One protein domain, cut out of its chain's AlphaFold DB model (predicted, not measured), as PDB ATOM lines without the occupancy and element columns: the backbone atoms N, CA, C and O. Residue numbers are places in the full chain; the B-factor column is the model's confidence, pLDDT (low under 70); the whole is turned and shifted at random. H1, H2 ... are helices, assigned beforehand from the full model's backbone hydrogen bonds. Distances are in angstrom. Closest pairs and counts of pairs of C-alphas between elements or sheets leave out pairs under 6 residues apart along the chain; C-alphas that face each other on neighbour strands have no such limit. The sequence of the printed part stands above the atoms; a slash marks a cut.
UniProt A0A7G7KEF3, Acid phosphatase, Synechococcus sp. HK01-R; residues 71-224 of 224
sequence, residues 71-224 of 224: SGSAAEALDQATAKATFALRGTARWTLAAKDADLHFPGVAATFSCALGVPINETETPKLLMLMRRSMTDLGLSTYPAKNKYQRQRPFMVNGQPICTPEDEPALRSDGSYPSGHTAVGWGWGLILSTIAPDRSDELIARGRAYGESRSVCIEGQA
ATOM      1  N   SER A  71     204.657 217.552 155.119       90.88
ATOM      2  CA  SER A  71     204.940 216.514 154.126       90.88
ATOM      3  C   SER A  71     206.326 215.895 154.353       90.88
ATOM      4  O   SER A  71     207.291 216.610 154.628       90.88
ATOM      5  N   GLY A  72     206.412 214.568 154.283       92.12
ATOM      6  CA  GLY A  72     207.621 213.787 154.546       92.12
ATOM      7  C   GLY A  72     207.975 213.634 156.030       92.12
ATOM      8  O   GLY A  72     209.013 213.056 156.350       92.12
ATOM      9  N   SER A  73     207.149 214.141 156.951       96.88
ATOM     10  CA  SER A  73     207.407 214.023 158.391       96.88
ATOM     11  C   SER A  73     207.020 212.650 158.952       96.88
ATOM     12  O   SER A  73     206.140 211.962 158.433       96.88
ATOM     13  N   ALA A  74     207.614 212.279 160.091       97.69
ATOM     14  CA  ALA A  74     207.218 211.077 160.831       97.69
ATOM     15  C   ALA A  74     205.738 211.110 161.270       97.69
ATOM     16  O   ALA A  74     205.092 210.068 161.339       97.69
ATOM     17  N   ALA A  75     205.192 212.301 161.532       94.69
ATOM     18  CA  ALA A  75     203.784 212.473 161.873       94.69
ATOM     19  C   ALA A  75     202.861 212.198 160.672       94.69
ATOM     20  O   ALA A  75     201.843 211.535 160.831       94.69
ATOM     21  N   GLU A  76     203.232 212.627 159.459       93.44
ATOM     22  CA  GLU A  76     202.482 212.261 158.248       93.44
ATOM     23  C   GLU A  76     202.547 210.748 157.991       93.44
ATOM     24  O   GLU A  76     201.530 210.132 157.672       93.44
ATOM     25  N   ALA A  77     203.716 210.128 158.186       93.31
ATOM     26  CA  ALA A  77     203.862 208.679 158.058       93.31
ATOM     27  C   ALA A  77     202.977 207.915 159.063       93.31
ATOM     28  O   ALA A  77     202.380 206.897 158.709       93.31
ATOM     29  N   LEU A  78     202.841 208.417 160.297       93.94
ATOM     30  CA  LEU A  78     201.936 207.847 161.299       93.94
ATOM     31  C   LEU A  78     200.462 208.008 160.903       93.94
ATOM     32  O   LEU A  78     199.703 207.046 161.034       93.94
ATOM     33  N   ASP A  79     200.059 209.175 160.389       91.69
ATOM     34  CA  ASP A  79     198.702 209.396 159.867       91.69
ATOM     35  C   ASP A  79     198.377 208.374 158.763       91.69
ATOM     36  O   ASP A  79     197.329 207.730 158.791       91.69
ATOM     37  N   GLN A  80     199.297 208.165 157.815       89.75
ATOM     38  CA  GLN A  80     199.125 207.203 156.720       89.75
ATOM     39  C   GLN A  80     199.083 205.748 157.209       89.75
ATOM     40  O   GLN A  80     198.276 204.952 156.724       89.75
ATOM     41  N   ALA A  81     199.938 205.385 158.168       91.25
ATOM     42  CA  ALA A  81     199.949 204.047 158.752       91.25
ATOM     43  C   ALA A  81     198.653 203.758 159.525       91.25
ATOM     44  O   ALA A  81     198.088 202.672 159.390       91.25
ATOM     45  N   THR A  82     198.155 204.745 160.275       89.62
ATOM     46  CA  THR A  82     196.876 204.667 160.993       89.62
ATOM     47  C   THR A  82     195.724 204.509 160.009       89.62
ATOM     48  O   THR A  82     194.939 203.573 160.150       89.62
ATOM     49  N   ALA A  83     195.710 205.323 158.948       87.94
ATOM     50  CA  ALA A  83     194.758 205.208 157.853       87.94
ATOM     51  C   ALA A  83     194.720 203.807 157.260       87.94
ATOM     52  O   ALA A  83     193.668 203.177 157.213       87.94
ATOM     53  N   LYS A  84     195.882 203.269 156.893       88.19
ATOM     54  CA  LYS A  84     195.986 201.918 156.340       88.19
ATOM     55  C   LYS A  84     195.500 200.835 157.308       88.19
ATOM     56  O   LYS A  84     194.941 199.831 156.872       88.19
ATOM     57  N   ALA A  85     195.704 201.011 158.612       89.38
ATOM     58  CA  ALA A  85     195.284 200.033 159.611       89.38
ATOM     59  C   ALA A  85     193.754 199.926 159.740       89.38
ATOM     60  O   ALA A  85     193.251 198.861 160.102       89.38
ATOM     61  N   THR A  86     192.996 200.978 159.411       89.62
ATOM     62  CA  THR A  86     191.525 200.941 159.493       89.62
ATOM     63  C   THR A  86     190.879 200.115 158.380       89.62
ATOM     64  O   THR A  86     189.722 199.714 158.505       89.62
ATOM     65  N   PHE A  87     191.620 199.780 157.322       88.25
ATOM     66  CA  PHE A  87     191.088 199.096 156.145       88.25
ATOM     67  C   PHE A  87     190.470 197.734 156.473       88.25
ATOM     68  O   PHE A  87     189.410 197.382 155.954       88.25
ATOM     69  N   ALA A  88     191.085 197.003 157.405       90.75
ATOM     70  CA  ALA A  88     190.595 195.713 157.881       90.75
ATOM     71  C   ALA A  88     189.250 195.805 158.632       90.75
ATOM     72  O   ALA A  88     188.623 194.781 158.893       90.75
ATOM     73  N   LEU A  89     188.792 197.011 158.989       91.62
ATOM     74  CA  LEU A  89     187.518 197.225 159.676       91.62
ATOM     75  C   LEU A  89     186.333 197.297 158.713       91.62
ATOM     76  O   LEU A  89     185.190 197.283 159.171       91.62
ATOM     77  N   ARG A  90     186.557 197.361 157.399       89.50
ATOM     78  CA  ARG A  90     185.488 197.417 156.394       89.50
ATOM     79  C   ARG A  90     184.548 196.223 156.476       89.50
ATOM     80  O   ARG A  90     184.971 195.090 156.673       89.50
ATOM     81  N   GLY A  91     183.251 196.494 156.345       90.06
ATOM     82  CA  GLY A  91     182.204 195.474 156.463       90.06
ATOM     83  C   GLY A  91     181.995 194.932 157.883       90.06
ATOM     84  O   GLY A  91     181.057 194.172 158.107       90.06
ATOM     85  N   THR A  92     182.813 195.331 158.862       93.94
ATOM     86  CA  THR A  92     182.610 194.958 160.267       93.94
ATOM     87  C   THR A  92     181.571 195.861 160.935       93.94
ATOM     88  O   THR A  92     181.263 196.956 160.458       93.94
ATOM     89  N   ALA A  93     181.108 195.465 162.124       93.75
ATOM     90  CA  ALA A  93     180.253 196.310 162.958       93.75
ATOM     91  C   ALA A  93     180.880 197.688 163.254       93.75
ATOM     92  O   ALA A  93     180.162 198.685 163.358       93.75
ATOM     93  N   ARG A  94     182.219 197.780 163.334       93.81
ATOM     94  CA  ARG A  94     182.912 199.055 163.555       93.81
ATOM     95  C   ARG A  94     182.771 200.002 162.364       93.81
ATOM     96  O   ARG A  94     182.626 201.204 162.588       93.81
ATOM     97  N   TRP A  95     182.778 199.473 161.139       93.19
ATOM     98  CA  TRP A  95     182.525 200.232 159.911       93.19
ATOM     99  C   TRP A  95     181.067 200.666 159.804       93.19
ATOM    100  O   TRP A  95     180.795 201.819 159.487       93.19
ATOM    101  N   THR A  96     180.120 199.794 160.160       93.12
ATOM    102  CA  THR A  96     178.699 200.166 160.221       93.12
ATOM    103  C   THR A  96     178.447 201.292 161.224       93.12
ATOM    104  O   THR A  96     177.710 202.228 160.918       93.12
ATOM    105  N   LEU A  97     179.067 201.240 162.408       92.75
ATOM    106  CA  LEU A  97     179.009 202.346 163.366       92.75
ATOM    107  C   LEU A  97     179.662 203.608 162.795       92.75
ATOM    108  O   LEU A  97     179.113 204.689 162.954       92.75
ATOM    109  N   ALA A  98     180.795 203.476 162.101       94.62
ATOM    110  CA  ALA A  98     181.478 204.613 161.499       94.62
ATOM    111  C   ALA A  98     180.630 205.326 160.437       94.62
ATOM    112  O   ALA A  98     180.644 206.551 160.395       94.62
ATOM    113  N   ALA A  99     179.860 204.578 159.642       93.06
ATOM    114  CA  ALA A  99     178.901 205.129 158.685       93.06
ATOM    115  C   ALA A  99     177.737 205.849 159.365       93.06
ATOM    116  O   ALA A  99     177.394 206.960 158.978       93.06
ATOM    117  N   LYS A 100     177.184 205.279 160.440       93.06
ATOM    118  CA  LYS A 100     176.143 205.953 161.233       93.06
ATOM    119  C   LYS A 100     176.656 207.231 161.897       93.06
ATOM    120  O   LYS A 100     175.972 208.243 161.889       93.06
ATOM    121  N   ASP A 101     177.868 207.192 162.442       95.06
ATOM    122  CA  ASP A 101     178.539 208.357 163.031       95.06
ATOM    123  C   ASP A 101     178.994 209.366 161.972       95.06
ATOM    124  O   ASP A 101     179.384 210.484 162.307       95.06
ATOM    125  N   ALA A 102     178.997 208.979 160.696       94.00
ATOM    126  CA  ALA A 102     179.325 209.892 159.624       94.00
ATOM    127  C   ALA A 102     178.150 210.775 159.202       94.00
ATOM    128  O   ALA A 102     178.390 211.860 158.674       94.00
ATOM    129  N   ASP A 103     176.927 210.343 159.504       92.25
ATOM    130  CA  ASP A 103     175.694 211.059 159.225       92.25
ATOM    131  C   ASP A 103     175.415 212.138 160.290       92.25
ATOM    132  O   ASP A 103     175.184 211.843 161.466       92.25
ATOM    133  N   LEU A 104     175.426 213.409 159.873       90.62
ATOM    134  CA  LEU A 104     175.096 214.568 160.716       90.62
ATOM    135  C   LEU A 104     173.640 215.043 160.578       90.62
ATOM    136  O   LEU A 104     173.290 216.121 161.071       90.62
ATOM    137  N   HIS A 105     172.769 214.275 159.924       90.94
ATOM    138  CA  HIS A 105     171.382 214.679 159.737       90.94
ATOM    139  C   HIS A 105     170.536 214.422 160.988       90.94
ATOM    140  O   HIS A 105     170.517 213.347 161.592       90.94
ATOM    141  N   PHE A 106     169.774 215.442 161.382       90.00
ATOM    142  CA  PHE A 106     168.778 215.311 162.439       90.00
ATOM    143  C   PHE A 106     167.471 214.702 161.905       90.00
ATOM    144  O   PHE A 106     167.094 214.994 160.771       90.00
ATOM    145  N   PRO A 107     166.719 213.961 162.742       86.31
ATOM    146  CA  PRO A 107     166.987 213.707 164.165       86.31
ATOM    147  C   PRO A 107     167.991 212.572 164.436       86.31
ATOM    148  O   PRO A 107     168.461 212.454 165.565       86.31
ATOM    149  N   GLY A 108     168.350 211.775 163.421       88.19
ATOM    150  CA  GLY A 108     169.145 210.550 163.568       88.19
ATOM    151  C   GLY A 108     170.475 210.742 164.297       88.19
ATOM    152  O   GLY A 108     170.778 209.992 165.225       88.19
ATOM    153  N   VAL A 109     171.222 211.794 163.956       92.12
ATOM    154  CA  VAL A 109     172.529 212.079 164.564       92.12
ATOM    155  C   VAL A 109     172.462 212.241 166.088       92.12
ATOM    156  O   VAL A 109     173.342 211.763 166.801       92.12
ATOM    157  N   ALA A 110     171.402 212.851 166.623       91.81
ATOM    158  CA  ALA A 110     171.271 213.060 168.064       91.81
ATOM    159  C   ALA A 110     171.045 211.737 168.801       91.81
ATOM    160  O   ALA A 110     171.598 211.512 169.878       91.81
ATOM    161  N   ALA A 111     170.299 210.822 168.178       92.69
ATOM    162  CA  ALA A 111     169.994 209.527 168.762       92.69
ATOM    163  C   ALA A 111     171.255 208.680 169.020       92.69
ATOM    164  O   ALA A 111     171.230 207.812 169.895       92.69
ATOM    165  N   THR A 112     172.369 208.972 168.336       94.31
ATOM    166  CA  THR A 112     173.649 208.255 168.459       94.31
ATOM    167  C   THR A 112     174.298 208.335 169.851       94.31
ATOM    168  O   THR A 112     175.191 207.533 170.148       94.31
ATOM    169  N   PHE A 113     173.844 209.254 170.712       96.75
ATOM    170  CA  PHE A 113     174.262 209.377 172.115       96.75
ATOM    171  C   PHE A 113     173.229 208.850 173.122       96.75
ATOM    172  O   PHE A 113     173.561 208.716 174.297       96.75
ATOM    173  N   SER A 114     172.013 208.493 172.689       96.31
ATOM    174  CA  SER A 114     170.917 208.098 173.596       96.31
ATOM    175  C   SER A 114     171.298 206.940 174.515       96.31
ATOM    176  O   SER A 114     170.989 206.963 175.699       96.31
ATOM    177  N   CYS A 115     172.009 205.936 173.990       94.38
ATOM    178  CA  CYS A 115     172.422 204.790 174.799       94.38
ATOM    179  C   CYS A 115     173.432 205.175 175.890       94.38
ATOM    180  O   CYS A 115     173.249 204.794 177.041       94.38
ATOM    181  N   ALA A 116     174.449 205.978 175.553       95.94
ATOM    182  CA  ALA A 116     175.432 206.448 176.531       95.94
ATOM    183  C   ALA A 116     174.795 207.375 177.580       95.94
ATOM    184  O   ALA A 116     175.171 207.343 178.744       95.94
ATOM    185  N   LEU A 117     173.792 208.164 177.181       96.81
ATOM    186  CA  LEU A 117     173.035 209.027 178.086       96.81
ATOM    187  C   LEU A 117     172.027 208.245 178.953       96.81
ATOM    188  O   LEU A 117     171.691 208.657 180.063       96.81
ATOM    189  N   GLY A 118     171.545 207.102 178.466       95.44
ATOM    190  CA  GLY A 118     170.538 206.273 179.125       95.44
ATOM    191  C   GLY A 118     169.104 206.801 179.014       95.44
ATOM    192  O   GLY A 118     168.236 206.305 179.726       95.44
ATOM    193  N   VAL A 119     168.847 207.784 178.144       94.75
ATOM    194  CA  VAL A 119     167.497 208.263 177.795       94.75
ATOM    195  C   VAL A 119     167.402 208.527 176.289       94.75
ATOM    196  O   VAL A 119     168.418 208.854 175.666       94.75
ATOM    197  N   PRO A 120     166.211 208.406 175.675       95.25
ATOM    198  CA  PRO A 120     166.015 208.759 174.273       95.25
ATOM    199  C   PRO A 120     166.332 210.232 174.009       95.25
ATOM    200  O   PRO A 120     165.945 211.090 174.796       95.25
ATOM    201  N   ILE A 121     166.993 210.533 172.887       95.88
ATOM    202  CA  ILE A 121     167.186 211.911 172.418       95.88
ATOM    203  C   ILE A 121     166.303 212.153 171.193       95.88
ATOM    204  O   ILE A 121     166.686 211.838 170.067       95.88
ATOM    205  N   ASN A 122     165.099 212.685 171.409       94.31
ATOM    206  CA  ASN A 122     164.098 212.867 170.352       94.31
ATOM    207  C   ASN A 122     163.177 214.085 170.586       94.31
ATOM    208  O   ASN A 122     163.307 214.813 171.571       94.31
ATOM    209  N   GLU A 123     162.270 214.328 169.636       94.25
ATOM    210  CA  GLU A 123     161.344 215.472 169.640       94.25
ATOM    211  C   GLU A 123     160.212 215.340 170.668       94.25
ATOM    212  O   GLU A 123     159.641 216.350 171.074       94.25
ATOM    213  N   THR A 124     159.886 214.122 171.102       95.19
ATOM    214  CA  THR A 124     158.729 213.851 171.966       95.19
ATOM    215  C   THR A 124     159.089 213.851 173.447       95.19
ATOM    216  O   THR A 124     158.397 214.464 174.251       95.19
ATOM    217  N   GLU A 125     160.180 213.186 173.814       96.50
ATOM    218  CA  GLU A 125     160.583 212.950 175.203       96.50
ATOM    219  C   GLU A 125     161.609 213.983 175.672       96.50
ATOM    220  O   GLU A 125     161.556 214.454 176.806       96.50
ATOM    221  N   THR A 126     162.525 214.395 174.787       97.00
ATOM    222  CA  THR A 126     163.617 215.316 175.138       97.00
ATOM    223  C   THR A 126     163.801 216.463 174.125       97.00
ATOM    224  O   THR A 126     164.928 216.724 173.682       97.00
ATOM    225  N   PRO A 127     162.746 217.218 173.758       96.06
ATOM    226  CA  PRO A 127     162.824 218.234 172.699       96.06
ATOM    227  C   PRO A 127     163.862 219.333 172.972       96.06
ATOM    228  O   PRO A 127     164.531 219.815 172.056       96.06
ATOM    229  N   LYS A 128     164.042 219.723 174.242       96.75
ATOM    230  CA  LYS A 128     165.037 220.735 174.636       96.75
ATOM    231  C   LYS A 128     166.470 220.228 174.464       96.75
ATOM    232  O   LYS A 128     167.326 220.985 174.013       96.75
ATOM    233  N   LEU A 129     166.715 218.954 174.772       96.88
ATOM    234  CA  LEU A 129     168.021 218.323 174.584       96.88
ATOM    235  C   LEU A 129     168.349 218.166 173.097       96.88
ATOM    236  O   LEU A 129     169.455 218.491 172.673       96.88
ATOM    237  N   LEU A 130     167.367 217.751 172.292       96.31
ATOM    238  CA  LEU A 130     167.520 217.682 170.842       96.31
ATOM    239  C   LEU A 130     167.900 219.052 170.260       96.31
ATOM    240  O   LEU A 130     168.822 219.150 169.451       96.31
ATOM    241  N   MET A 131     167.228 220.122 170.702       95.38
ATOM    242  CA  MET A 131     167.541 221.489 170.280       95.38
ATOM    243  C   MET A 131     168.943 221.930 170.722       95.38
ATOM    244  O   MET A 131     169.666 222.541 169.932       95.38
ATOM    245  N   LEU A 132     169.348 221.590 171.951       96.88
ATOM    246  CA  LEU A 132     170.698 221.851 172.452       96.88
ATOM    247  C   LEU A 132     171.755 221.194 171.561       96.88
ATOM    248  O   LEU A 132     172.685 221.869 171.118       96.88
ATOM    249  N   MET A 133     171.596 219.905 171.253       97.12
ATOM    250  CA  MET A 133     172.526 219.184 170.379       97.12
ATOM    251  C   MET A 133     172.568 219.797 168.978       97.12
ATOM    252  O   MET A 133     173.641 220.020 168.428       97.12
ATOM    253  N   ARG A 134     171.407 220.152 168.425       95.25
ATOM    254  CA  ARG A 134     171.274 220.726 167.082       95.25
ATOM    255  C   ARG A 134     171.967 222.070 166.918       95.25
ATOM    256  O   ARG A 134     172.646 222.282 165.920       95.25
ATOM    257  N   ARG A 135     171.816 222.970 167.888       96.25
ATOM    258  CA  ARG A 135     172.468 224.286 167.848       96.25
ATOM    259  C   ARG A 135     173.957 224.188 168.179       96.25
ATOM    260  O   ARG A 135     174.766 224.766 167.461       96.25
ATOM    261  N   SER A 136     174.330 223.397 169.187       96.94
ATOM    262  CA  SER A 136     175.746 223.194 169.536       96.94
ATOM    263  C   SER A 136     176.541 222.512 168.420       96.94
ATOM    264  O   SER A 136     177.708 222.846 168.241       96.94
ATOM    265  N   MET A 137     175.929 221.637 167.609       96.25
ATOM    266  CA  MET A 137     176.582 221.061 166.424       96.25
ATOM    267  C   MET A 137     177.134 222.141 165.494       96.25
ATOM    268  O   MET A 137     178.251 222.017 164.996       96.25
ATOM    269  N   THR A 138     176.360 223.206 165.273       95.38
ATOM    270  CA  THR A 138     176.768 224.323 164.422       95.38
ATOM    271  C   THR A 138     177.975 225.041 165.011       95.38
ATOM    272  O   THR A 138     178.943 225.264 164.288       95.38
ATOM    273  N   ASP A 139     177.971 225.352 166.310       96.44
ATOM    274  CA  ASP A 139     179.111 226.013 166.960       96.44
ATOM    275  C   ASP A 139     180.370 225.138 166.911       96.44
ATOM    276  O   ASP A 139     181.438 225.585 166.489       96.44
ATOM    277  N   LEU A 140     180.232 223.863 167.290       95.81
ATOM    278  CA  LEU A 140     181.322 222.891 167.337       95.81
ATOM    279  C   LEU A 140     181.917 222.657 165.946       95.81
ATOM    280  O   LEU A 140     183.134 222.724 165.775       95.81
ATOM    281  N   GLY A 141     181.075 222.452 164.931       94.69
ATOM    282  CA  GLY A 141     181.513 222.266 163.551       94.69
ATOM    283  C   GLY A 141     182.186 223.514 162.980       94.69
ATOM    284  O   GLY A 141     183.301 223.432 162.451       94.69
ATOM    285  N   LEU A 142     181.553 224.686 163.126       94.19
ATOM    286  CA  LEU A 142     182.063 225.950 162.584       94.19
ATOM    287  C   LEU A 142     183.345 226.426 163.270       94.19
ATOM    288  O   LEU A 142     184.171 227.063 162.610       94.19
ATOM    289  N   SER A 143     183.574 226.051 164.532       94.50
ATOM    290  CA  SER A 143     184.811 226.376 165.257       94.50
ATOM    291  C   SER A 143     186.082 225.919 164.525       94.50
ATOM    292  O   SER A 143     187.142 226.521 164.676       94.50
ATOM    293  N   THR A 144     185.982 224.894 163.671       94.62
ATOM    294  CA  THR A 144     187.119 224.333 162.927       94.62
ATOM    295  C   THR A 144     187.483 225.113 161.660       94.62
ATOM    296  O   THR A 144     188.618 225.024 161.179       94.62
ATOM    297  N   TYR A 145     186.554 225.904 161.114       94.06
ATOM    298  CA  TYR A 145     186.695 226.506 159.786       94.06
ATOM    299  C   TYR A 145     187.844 227.510 159.635       94.06
ATOM    300  O   TYR A 145     188.454 227.514 158.567       94.06
ATOM    301  N   PRO A 146     188.223 228.324 160.642       94.56
ATOM    302  CA  PRO A 146     189.395 229.188 160.509       94.56
ATOM    303  C   PRO A 146     190.675 228.410 160.161       94.56
ATOM    304  O   PRO A 146     191.442 228.841 159.301       94.56
ATOM    305  N   ALA A 147     190.883 227.240 160.775       94.62
ATOM    306  CA  ALA A 147     192.025 226.377 160.483       94.62
ATOM    307  C   ALA A 147     191.841 225.586 159.178       94.62
ATOM    308  O   ALA A 147     192.765 225.556 158.364       94.62
ATOM    309  N   LYS A 148     190.641 225.045 158.916       94.94
ATOM    310  CA  LYS A 148     190.342 224.362 157.642       94.94
ATOM    311  C   LYS A 148     190.595 225.263 156.439       94.94
ATOM    312  O   LYS A 148     191.235 224.838 155.480       94.94
ATOM    313  N   ASN A 149     190.138 226.511 156.496       95.06
ATOM    314  CA  ASN A 149     190.277 227.478 155.408       95.06
ATOM    315  C   ASN A 149     191.730 227.918 155.207       95.06
ATOM    316  O   ASN A 149     192.130 228.162 154.075       95.06
ATOM    317  N   LYS A 150     192.524 227.994 156.283       95.81
ATOM    318  CA  LYS A 150     193.952 228.320 156.191       95.81
ATOM    319  C   LYS A 150     194.760 227.180 155.572       95.81
ATOM    320  O   LYS A 150     195.589 227.433 154.707       95.81
ATOM    321  N   TYR A 151     194.568 225.953 156.057       94.94
ATOM    322  CA  TYR A 151     195.454 224.840 155.712       94.94
ATOM    323  C   TYR A 151     194.998 224.046 154.492       94.94
ATOM    324  O   TYR A 151     195.847 223.462 153.831       94.94
ATOM    325  N   GLN A 152     193.688 223.983 154.215       94.69
ATOM    326  CA  GLN A 152     193.114 223.264 153.064       94.69
ATOM    327  C   GLN A 152     193.726 221.867 152.854       94.69
ATOM    328  O   GLN A 152     193.948 221.420 151.729       94.69
ATOM    329  N   ARG A 153     194.019 221.166 153.959       95.00
ATOM    330  CA  ARG A 153     194.645 219.843 153.920       95.00
ATOM    331  C   ARG A 153     193.735 218.892 153.142       95.00
ATOM    332  O   ARG A 153     192.546 218.790 153.452       95.00
ATOM    333  N   GLN A 154     194.299 218.180 152.169       93.12
ATOM    334  CA  GLN A 154     193.578 217.133 151.447       93.12
ATOM    335  C   GLN A 154     193.088 216.046 152.414       93.12
ATOM    336  O   GLN A 154     193.668 215.813 153.480       93.12
ATOM    337  N   ARG A 155     191.976 215.399 152.068       92.19
ATOM    338  CA  ARG A 155     191.450 214.263 152.836       92.19
ATOM    339  C   ARG A 155     192.184 212.976 152.468       92.19
ATOM    340  O   ARG A 155     192.626 212.867 151.327       92.19
ATOM    341  N   PRO A 156     192.253 211.983 153.374       89.81
ATOM    342  CA  PRO A 156     192.910 210.706 153.094       89.81
ATOM    343  C   PRO A 156     192.472 210.072 151.766       89.81
ATOM    344  O   PRO A 156     193.330 209.815 150.928       89.81
ATOM    345  N   PHE A 157     191.159 209.957 151.514       89.94
ATOM    346  CA  PHE A 157     190.619 209.399 150.262       89.94
ATOM    347  C   PHE A 157     191.063 210.132 148.985       89.94
ATOM    348  O   PHE A 157     191.111 209.533 147.914       89.94
ATOM    349  N   MET A 158     191.391 211.427 149.073       91.06
ATOM    350  CA  MET A 158     191.879 212.206 147.928       91.06
ATOM    351  C   MET A 158     193.332 211.866 147.592       91.06
ATOM    352  O   MET A 158     193.727 211.989 146.439       91.06
ATOM    353  N   VAL A 159     194.109 211.462 148.600       88.81
ATOM    354  CA  VAL A 159     195.533 211.133 148.474       88.81
ATOM    355  C   VAL A 159     195.714 209.667 148.098       88.81
ATOM    356  O   VAL A 159     196.488 209.352 147.203       88.81
ATOM    357  N   ASN A 160     195.004 208.766 148.777       86.50
ATOM    358  CA  ASN A 160     195.151 207.329 148.564       86.50
ATOM    359  C   ASN A 160     194.187 206.772 147.497       86.50
ATOM    360  O   ASN A 160     194.413 205.669 147.009       86.50
ATOM    361  N   GLY A 161     193.138 207.515 147.113       87.50
ATOM    362  CA  GLY A 161     192.205 207.138 146.046       87.50
ATOM    363  C   GLY A 161     191.230 206.030 146.435       87.50
ATOM    364  O   GLY A 161     190.992 205.114 145.655       87.50
ATOM    365  N   GLN A 162     190.732 206.038 147.666       87.62
ATOM    366  CA  GLN A 162     190.071 204.872 148.240       87.62
ATOM    367  C   GLN A 162     188.653 205.183 148.746       87.62
ATOM    368  O   GLN A 162     188.465 206.243 149.340       87.62
ATOM    369  N   PRO A 163     187.662 204.279 148.596       87.94
ATOM    370  CA  PRO A 163     186.283 204.545 148.999       87.94
ATOM    371  C   PRO A 163     186.109 204.855 150.485       87.94
ATOM    372  O   PRO A 163     186.648 204.165 151.358       87.94
ATOM    373  N   ILE A 164     185.273 205.857 150.750       91.75
ATOM    374  CA  ILE A 164     184.795 206.221 152.084       91.75
ATOM    375  C   ILE A 164     183.476 205.518 152.411       91.75
ATOM    376  O   ILE A 164     182.802 204.983 151.532       91.75
ATOM    377  N   CYS A 165     183.096 205.526 153.685       91.88
ATOM    378  CA  CYS A 165     181.862 204.889 154.138       91.88
ATOM    379  C   CYS A 165     180.572 205.674 153.813       91.88
ATOM    380  O   CYS A 165     179.491 205.111 153.967       91.88
ATOM    381  N   THR A 166     180.695 206.924 153.345       91.88
ATOM    382  CA  THR A 166     179.603 207.788 152.849       91.88
ATOM    383  C   THR A 166     179.923 208.326 151.442       91.88
ATOM    384  O   THR A 166     180.264 209.500 151.277       91.88
ATOM    385  N   PRO A 167     179.930 207.474 150.398       91.25
ATOM    386  CA  PRO A 167     180.329 207.870 149.038       91.25
ATOM    387  C   PRO A 167     179.528 209.056 148.471       91.25
ATOM    388  O   PRO A 167     180.050 209.836 147.677       91.25
ATOM    389  N   GLU A 168     178.284 209.230 148.907       92.00
ATOM    390  CA  GLU A 168     177.410 210.354 148.572       92.00
ATOM    391  C   GLU A 168     177.944 211.719 149.038       92.00
ATOM    392  O   GLU A 168     177.692 212.729 148.378       92.00
ATOM    393  N   ASP A 169     178.733 211.758 150.116       90.88
ATOM    394  CA  ASP A 169     179.319 212.991 150.652       90.88
ATOM    395  C   ASP A 169     180.637 213.363 149.963       90.88
ATOM    396  O   ASP A 169     181.104 214.503 150.068       90.88
ATOM    397  N   GLU A 170     181.268 212.414 149.265       91.38
ATOM    398  CA  GLU A 170     182.606 212.575 148.694       91.38
ATOM    399  C   GLU A 170     182.755 213.850 147.839       91.38
ATOM    400  O   GLU A 170     183.728 214.588 148.053       91.38
ATOM    401  N   PRO A 171     181.812 214.190 146.930       93.62
ATOM    402  CA  PRO A 171     181.920 215.396 146.110       93.62
ATOM    403  C   PRO A 171     182.011 216.680 146.943       93.62
ATOM    404  O   PRO A 171     182.841 217.543 146.655       93.62
ATOM    405  N   ALA A 172     181.206 216.795 148.003       91.12
ATOM    406  CA  ALA A 172     181.242 217.949 148.899       91.12
ATOM    407  C   ALA A 172     182.554 217.984 149.702       91.12
ATOM    408  O   ALA A 172     183.218 219.022 149.794       91.12
ATOM    409  N   LEU A 173     182.969 216.830 150.234       92.50
ATOM    410  CA  LEU A 173     184.156 216.691 151.077       92.50
ATOM    411  C   LEU A 173     185.468 217.023 150.354       92.50
ATOM    412  O   LEU A 173     186.407 217.479 151.008       92.50
ATOM    413  N   ARG A 174     185.541 216.854 149.028       93.06
ATOM    414  CA  ARG A 174     186.716 217.234 148.213       93.06
ATOM    415  C   ARG A 174     187.037 218.729 148.259       93.06
ATOM    416  O   ARG A 174     188.181 219.106 148.021       93.06
ATOM    417  N   SER A 175     186.046 219.561 148.581       93.38
ATOM    418  CA  SER A 175     186.178 221.019 148.709       93.38
ATOM    419  C   SER A 175     186.244 221.522 150.157       93.38
ATOM    420  O   SER A 175     186.355 222.724 150.386       93.38
ATOM    421  N   ASP A 176     186.187 220.622 151.144       91.94
ATOM    422  CA  ASP A 176     186.225 220.962 152.567       91.94
ATOM    423  C   ASP A 176     187.506 220.414 153.204       91.94
ATOM    424  O   ASP A 176     187.704 219.197 153.263       91.94
ATOM    425  N   GLY A 177     188.368 221.299 153.712       92.19
ATOM    426  CA  GLY A 177     189.674 220.926 154.261       92.19
ATOM    427  C   GLY A 177     189.577 219.892 155.388       92.19
ATOM    428  O   GLY A 177     188.656 219.925 156.205       92.19
ATOM    429  N   SER A 178     190.535 218.968 155.471       93.69
ATOM    430  CA  SER A 178     190.486 217.851 156.426       93.69
ATOM    431  C   SER A 178     190.874 218.230 157.861       93.69
ATOM    432  O   SER A 178     190.456 217.548 158.797       93.69
ATOM    433  N   TYR A 179     191.608 219.334 158.056       93.56
ATOM    434  CA  TYR A 179     192.244 219.667 159.333       93.56
ATOM    435  C   TYR A 179     191.792 221.012 159.944       93.56
ATOM    436  O   TYR A 179     191.932 222.044 159.283       93.56
ATOM    437  N   PRO A 180     191.335 221.031 161.214       94.25
ATOM    438  CA  PRO A 180     190.931 219.875 162.019       94.25
ATOM    439  C   PRO A 180     189.568 219.321 161.559       94.25
ATOM    440  O   PRO A 180     188.865 219.926 160.746       94.25
ATOM    441  N   SER A 181     189.179 218.150 162.066       95.50
ATOM    442  CA  SER A 181     187.908 217.499 161.720       95.50
ATOM    443  C   SER A 181     186.716 218.141 162.446       95.50
ATOM    444  O   SER A 181     186.636 218.104 163.673       95.50
ATOM    445  N   GLY A 182     185.750 218.672 161.685       95.06
ATOM    446  CA  GLY A 182     184.500 219.223 162.228       95.06
ATOM    447  C   GLY A 182     183.599 218.160 162.863       95.06
ATOM    448  O   GLY A 182     183.055 218.382 163.937       95.06
ATOM    449  N   HIS A 183     183.508 216.970 162.262       95.19
ATOM    450  CA  HIS A 183     182.737 215.854 162.825       95.19
ATOM    451  C   HIS A 183     183.316 215.377 164.162       95.19
ATOM    452  O   HIS A 183     182.576 215.080 165.094       95.19
ATOM    453  N   THR A 184     184.648 215.347 164.276       96.44
ATOM    454  CA  THR A 184     185.318 215.008 165.537       96.44
ATOM    455  C   THR A 184     185.055 216.079 166.594       96.44
ATOM    456  O   THR A 184     184.767 215.732 167.735       96.44
ATOM    457  N   ALA A 185     185.081 217.364 166.220       96.62
ATOM    458  CA  ALA A 185     184.733 218.458 167.129       96.62
ATOM    459  C   ALA A 185     183.284 218.352 167.643       96.62
ATOM    460  O   ALA A 185     183.048 218.562 168.830       96.62
ATOM    461  N   VAL A 186     182.334 217.963 166.783       97.50
ATOM    462  CA  VAL A 186     180.936 217.701 167.166       97.50
ATOM    463  C   VAL A 186     180.837 216.535 168.151       97.50
ATOM    464  O   VAL A 186     180.304 216.713 169.243       97.50
ATOM    465  N   GLY A 187     181.386 215.365 167.811       97.44
ATOM    466  CA  GLY A 187     181.312 214.180 168.673       97.44
ATOM    467  C   GLY A 187     181.972 214.388 170.037       97.44
ATOM    468  O   GLY A 187     181.383 214.067 171.069       97.44
ATOM    469  N   TRP A 188     183.167 214.984 170.056       97.81
ATOM    470  CA  TRP A 188     183.873 215.307 171.295       97.81
ATOM    471  C   TRP A 188     183.119 216.352 172.123       97.81
ATOM    472  O   TRP A 188     182.902 216.160 173.318       97.81
ATOM    473  N   GLY A 189     182.663 217.433 171.483       97.75
ATOM    474  CA  GLY A 189     181.920 218.497 172.149       97.75
ATOM    475  C   GLY A 189     180.597 218.021 172.741       97.75
ATOM    476  O   GLY A 189     180.273 218.397 173.863       97.75
ATOM    477  N   TRP A 190     179.858 217.146 172.055       98.38
ATOM    478  CA  TRP A 190     178.660 216.530 172.628       98.38
ATOM    479  C   TRP A 190     178.970 215.595 173.787       98.38
ATOM    480  O   TRP A 190     178.257 215.660 174.783       98.38
ATOM    481  N   GLY A 191     180.032 214.787 173.710       98.19
ATOM    482  CA  GLY A 191     180.471 213.977 174.850       98.19
ATOM    483  C   GLY A 191     180.698 214.836 176.098       98.19
ATOM    484  O   GLY A 191     180.174 214.525 177.165       98.19
ATOM    485  N   LEU A 192     181.376 215.979 175.939       98.44
ATOM    486  CA  LEU A 192     181.605 216.933 177.025       98.44
ATOM    487  C   LEU A 192     180.312 217.607 177.505       98.44
ATOM    488  O   LEU A 192     180.016 217.563 178.695       98.44
ATOM    489  N   ILE A 193     179.507 218.186 176.609       98.44
ATOM    490  CA  ILE A 193     178.243 218.851 176.977       98.44
ATOM    491  C   ILE A 193     177.328 217.881 177.728       98.44
ATOM    492  O   ILE A 193     176.826 218.204 178.802       98.44
ATOM    493  N   LEU A 194     177.136 216.674 177.200       98.50
ATOM    494  CA  LEU A 194     176.267 215.683 177.820       98.50
ATOM    495  C   LEU A 194     176.832 215.199 179.160       98.50
ATOM    496  O   LEU A 194     176.049 215.017 180.087       98.50
ATOM    497  N   SER A 195     178.157 215.064 179.307       98.25
ATOM    498  CA  SER A 195     178.771 214.710 180.600       98.25
ATOM    499  C   SER A 195     178.498 215.750 181.692       98.25
ATOM    500  O   SER A 195     178.356 215.392 182.856       98.25
ATOM    501  N   THR A 196     178.330 217.028 181.327       98.12
ATOM    502  CA  THR A 196     177.911 218.062 182.290       98.12
ATOM    503  C   THR A 196     176.426 217.982 182.650       98.12
ATOM    504  O   THR A 196     176.036 218.401 183.736       98.12
ATOM    505  N   ILE A 197     175.594 217.442 181.755       97.88
ATOM    506  CA  ILE A 197     174.145 217.287 181.954       97.88
ATOM    507  C   ILE A 197     173.834 216.036 182.782       97.88
ATOM    508  O   ILE A 197     172.928 216.062 183.610       97.88
ATOM    509  N   ALA A 198     174.573 214.949 182.556       97.69
ATOM    510  CA  ALA A 198     174.412 213.667 183.231       97.69
ATOM    511  C   ALA A 198     175.759 213.211 183.823       97.69
ATOM    512  O   ALA A 198     176.382 212.289 183.289       97.69
ATOM    513  N   PRO A 199     176.227 213.845 184.917       97.50
ATOM    514  CA  PRO A 199     177.538 213.556 185.503       97.50
ATOM    515  C   PRO A 199     177.693 212.094 185.942       97.50
ATOM    516  O   PRO A 199     178.777 211.533 185.802       97.50
ATOM    517  N   ASP A 200     176.603 211.438 186.352       96.44
ATOM    518  CA  ASP A 200     176.587 210.013 186.720       96.44
ATOM    519  C   ASP A 200     176.865 209.063 185.537       96.44
ATOM    520  O   ASP A 200     177.052 207.866 185.742       96.44
ATOM    521  N   ARG A 201     176.878 209.576 184.297       96.69
ATOM    522  CA  ARG A 201     177.258 208.846 183.072       96.69
ATOM    523  C   ARG A 201     178.410 209.506 182.315       96.69
ATOM    524  O   ARG A 201     178.549 209.349 181.099       96.69
ATOM    525  N   SER A 202     179.202 210.322 183.011       96.38
ATOM    526  CA  SER A 202     180.286 211.094 182.401       96.38
ATOM    527  C   SER A 202     181.267 210.201 181.635       96.38
ATOM    528  O   SER A 202     181.633 210.525 180.504       96.38
ATOM    529  N   ASP A 203     181.647 209.057 182.207       95.88
ATOM    530  CA  ASP A 203     182.605 208.135 181.593       95.88
ATOM    531  C   ASP A 203     182.070 207.558 180.275       95.88
ATOM    532  O   ASP A 203     182.762 207.599 179.254       95.88
ATOM    533  N   GLU A 204     180.816 207.099 180.249       95.75
ATOM    534  CA  GLU A 204     180.171 206.578 179.042       95.75
ATOM    535  C   GLU A 204     180.029 207.650 177.957       95.75
ATOM    536  O   GLU A 204     180.243 207.377 176.772       95.75
ATOM    537  N   LEU A 205     179.690 208.882 178.342       97.81
ATOM    538  CA  LEU A 205     179.472 209.995 177.417       97.81
ATOM    539  C   LEU A 205     180.780 210.504 176.806       97.81
ATOM    540  O   LEU A 205     180.849 210.729 175.593       97.81
ATOM    541  N   ILE A 206     181.839 210.618 177.608       97.06
ATOM    542  CA  ILE A 206     183.177 210.980 177.127       97.06
ATOM    543  C   ILE A 206     183.734 209.861 176.239       97.06
ATOM    544  O   ILE A 206     184.245 210.138 175.147       97.06
ATOM    545  N   ALA A 207     183.583 208.594 176.642       96.31
ATOM    546  CA  ALA A 207     183.986 207.450 175.827       96.31
ATOM    547  C   ALA A 207     183.239 207.422 174.484       96.31
ATOM    548  O   ALA A 207     183.850 207.214 173.432       96.31
ATOM    549  N   ARG A 208     181.933 207.710 174.489       97.50
ATOM    550  CA  ARG A 208     181.132 207.799 173.265       97.50
ATOM    551  C   ARG A 208     181.591 208.934 172.351       97.50
ATOM    552  O   ARG A 208     181.693 208.717 171.139       97.50
ATOM    553  N   GLY A 209     181.895 210.104 172.915       97.31
ATOM    554  CA  GLY A 209     182.435 211.248 172.176       97.31
ATOM    555  C   GLY A 209     183.779 210.943 171.517       97.31
ATOM    556  O   GLY A 209     183.976 211.247 170.338       97.31
ATOM    557  N   ARG A 210     184.673 210.245 172.230       96.06
ATOM    558  CA  ARG A 210     185.926 209.725 171.664       96.06
ATOM    559  C   ARG A 210     185.670 208.766 170.501       96.06
ATOM    560  O   ARG A 210     186.217 208.963 169.418       96.06
ATOM    561  N   ALA A 211     184.812 207.766 170.707       96.00
ATOM    562  CA  ALA A 211     184.490 206.763 169.693       96.00
ATOM    563  C   ALA A 211     183.876 207.387 168.424       96.00
ATOM    564  O   ALA A 211     184.163 206.933 167.315       96.00
ATOM    565  N   TYR A 212     183.091 208.461 168.573       96.06
ATOM    566  CA  TYR A 212     182.551 209.243 167.455       96.06
ATOM    567  C   TYR A 212     183.667 209.904 166.631       96.06
ATOM    568  O   TYR A 212     183.647 209.887 165.402       96.06
ATOM    569  N   GLY A 213     184.688 210.451 167.296       93.19
ATOM    570  CA  GLY A 213     185.881 210.970 166.630       93.19
ATOM    571  C   GLY A 213     186.648 209.888 165.868       93.19
ATOM    572  O   GLY A 213     186.966 210.070 164.694       93.19
ATOM    573  N   GLU A 214     186.878 208.740 166.508       93.81
ATOM    574  CA  GLU A 214     187.562 207.583 165.910       93.81
ATOM    575  C   GLU A 214     186.797 207.014 164.702       93.81
ATOM    576  O   GLU A 214     187.405 206.510 163.757       93.81
ATOM    577  N   SER A 215     185.465 207.149 164.675       95.00
ATOM    578  CA  SER A 215     184.636 206.750 163.529       95.00
ATOM    579  C   SER A 215     185.029 207.494 162.254       95.00
ATOM    580  O   SER A 215     184.888 206.947 161.162       95.00
ATOM    581  N   ARG A 216     185.575 208.712 162.358       92.94
ATOM    582  CA  ARG A 216     185.999 209.474 161.179       92.94
ATOM    583  C   ARG A 216     187.258 208.925 160.532       92.94
ATOM    584  O   ARG A 216     187.316 208.951 159.305       92.94
ATOM    585  N   SER A 217     188.190 208.396 161.319       89.56
ATOM    586  CA  SER A 217     189.335 207.662 160.781       89.56
ATOM    587  C   SER A 217     188.854 206.413 160.054       89.56
ATOM    588  O   SER A 217     189.090 206.277 158.863       89.56
ATOM    589  N   VAL A 218     188.005 205.601 160.694       91.75
ATOM    590  CA  VAL A 218     187.445 204.394 160.059       91.75
ATOM    591  C   VAL A 218     186.668 204.702 158.773       91.75
ATOM    592  O   VAL A 218     186.767 203.947 157.817       91.75
ATOM    593  N   CYS A 219     185.891 205.786 158.728       89.12
ATOM    594  CA  CYS A 219     185.033 206.087 157.582       89.12
ATOM    595  C   CYS A 219     185.757 206.731 156.391       89.12
ATOM    596  O   CYS A 219     185.427 206.432 155.245       89.12
ATOM    597  N   ILE A 220     186.668 207.683 156.644       78.56
ATOM    598  CA  ILE A 220     187.257 208.546 155.601       78.56
ATOM    599  C   ILE A 220     188.612 207.996 155.111       78.56
ATOM    600  O   ILE A 220     189.097 208.384 154.047       78.56
ATOM    601  N   GLU A 221     189.228 207.081 155.857       63.84
ATOM    602  CA  GLU A 221     190.483 206.429 155.487       63.84
ATOM    603  C   GLU A 221     190.164 205.137 154.708       63.84
ATOM    604  O   GLU A 221     190.177 204.035 155.243       63.84
ATOM    605  N   GLY A 222     189.790 205.257 153.431       36.97
ATOM    606  CA  GLY A 222     189.510 204.089 152.581       36.97
ATOM    607  C   GLY A 222     190.768 203.305 152.147       36.97
ATOM    608  O   GLY A 222     191.826 203.920 152.124       36.97
ATOM    609  N   GLN A 223     190.616 202.032 151.702       32.38
ATOM    610  CA  GLN A 223     191.425 201.165 150.785       32.38
ATOM    611  C   GLN A 223     190.825 200.970 149.348       32.38
ATOM    612  O   GLN A 223     189.625 201.155 149.169       32.38
ATOM    613  N   ALA A 224     191.636 200.543 148.376       30.91
ATOM    614  CA  ALA A 224     191.394 200.251 146.960       30.91
ATOM    615  C   ALA A 224     190.403 199.113 146.779       30.91
ATOM    616  O   ALA A 224     190.356 198.246 147.685       30.91
TER     617      ALA A 224
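This is residues 71 to 224 of the 224 residues of the protein "Acid phosphatase" of Synechococcus sp. HK01-R (UniProt A0A7G7KEF3). A hairpin of two long helices, H9 and H10, side by side, makes the core, and H5 packs on H9 while H2 and the second half of H1 cross H10 near its last residues. Short H4 packs on residues 201 to 208 of H10, short H3 lies near residues 130 to 134 of H5, H6 to H8 with their links form a looser end where no helix touches another of the three, and residues 71 to 78 stick out. The printed part has 154 residues, with ten named helices, H1 to H10 in order, and no named strand; the class is all helix. It is compact, with a radius of gyration of the C-alphas of 15.9 A and spans of 48 by 35 by 29 A.

H10, residues 199 to 220, is the hub, touching four helices. With H9, residues 182 to 197, it forms a helical hairpin at a shallow tilt of 8 degrees, opposite ways; the closest C-alphas, of Thr 184 and Gly 213, are 4.2 A apart. H2, residues 93 to 100, touches residues 212 to 219 of H10 about perpendicular, at 90 degrees, closest at the C-alphas of Ala 98 and Ser 215, 4.3 A. H1, residues 74 to 89, touches H10 with residues 83 to 89 alone, at 86 degrees, closest at the C-alphas of Thr 86 and Val 218, 5.4 A. H4, residues 114 to 117, touches H10 at the C-alphas of Ala 116 and Glu 204, 5.4 A. H5, residues 127 to 142, touches H9 at a steep tilt of 40 degrees, opposite ways, closest at the C-alphas of Gly 141 and Gly 182, 4.5 A. H3, residues 108 to 111, only just touches H5, with 3 pairs of C-alphas within 8 A, the closest Ala 110 and Leu 130, 6.6 A. H6, residues 145 to 151, H7, residues 156 to 160, and H8, residues 167 to 173, touch no helix. Every O i to N i+4 pair is within hydrogen-bond range in H2, H6, H7 and H9, against 9 of 12 in H1, 11 of 12 in H5, 14 of 18 in H10 and 1 of 3 in H8, where 3 of 4 O i to N i+3 pairs are; H3 and H4 are too short for an i+4 pair.

H10 measures 31.8 A, H1 24.1 A, H5 23.1 A and H9 22.4 A from first to last C-alpha. H1 begins at C-alpha 74, (207.218, 211.077, 160.831), and H10 ends at C-alpha 220, (187.257, 208.546, 155.601).

The C-alphas farthest apart, of Gly 72 and Thr 124, are 51.9 A apart. The printed part has no cut and no long link between named helices. Mean pLDDT of the printed part is 92.4; residues 221 to 224 are under 70.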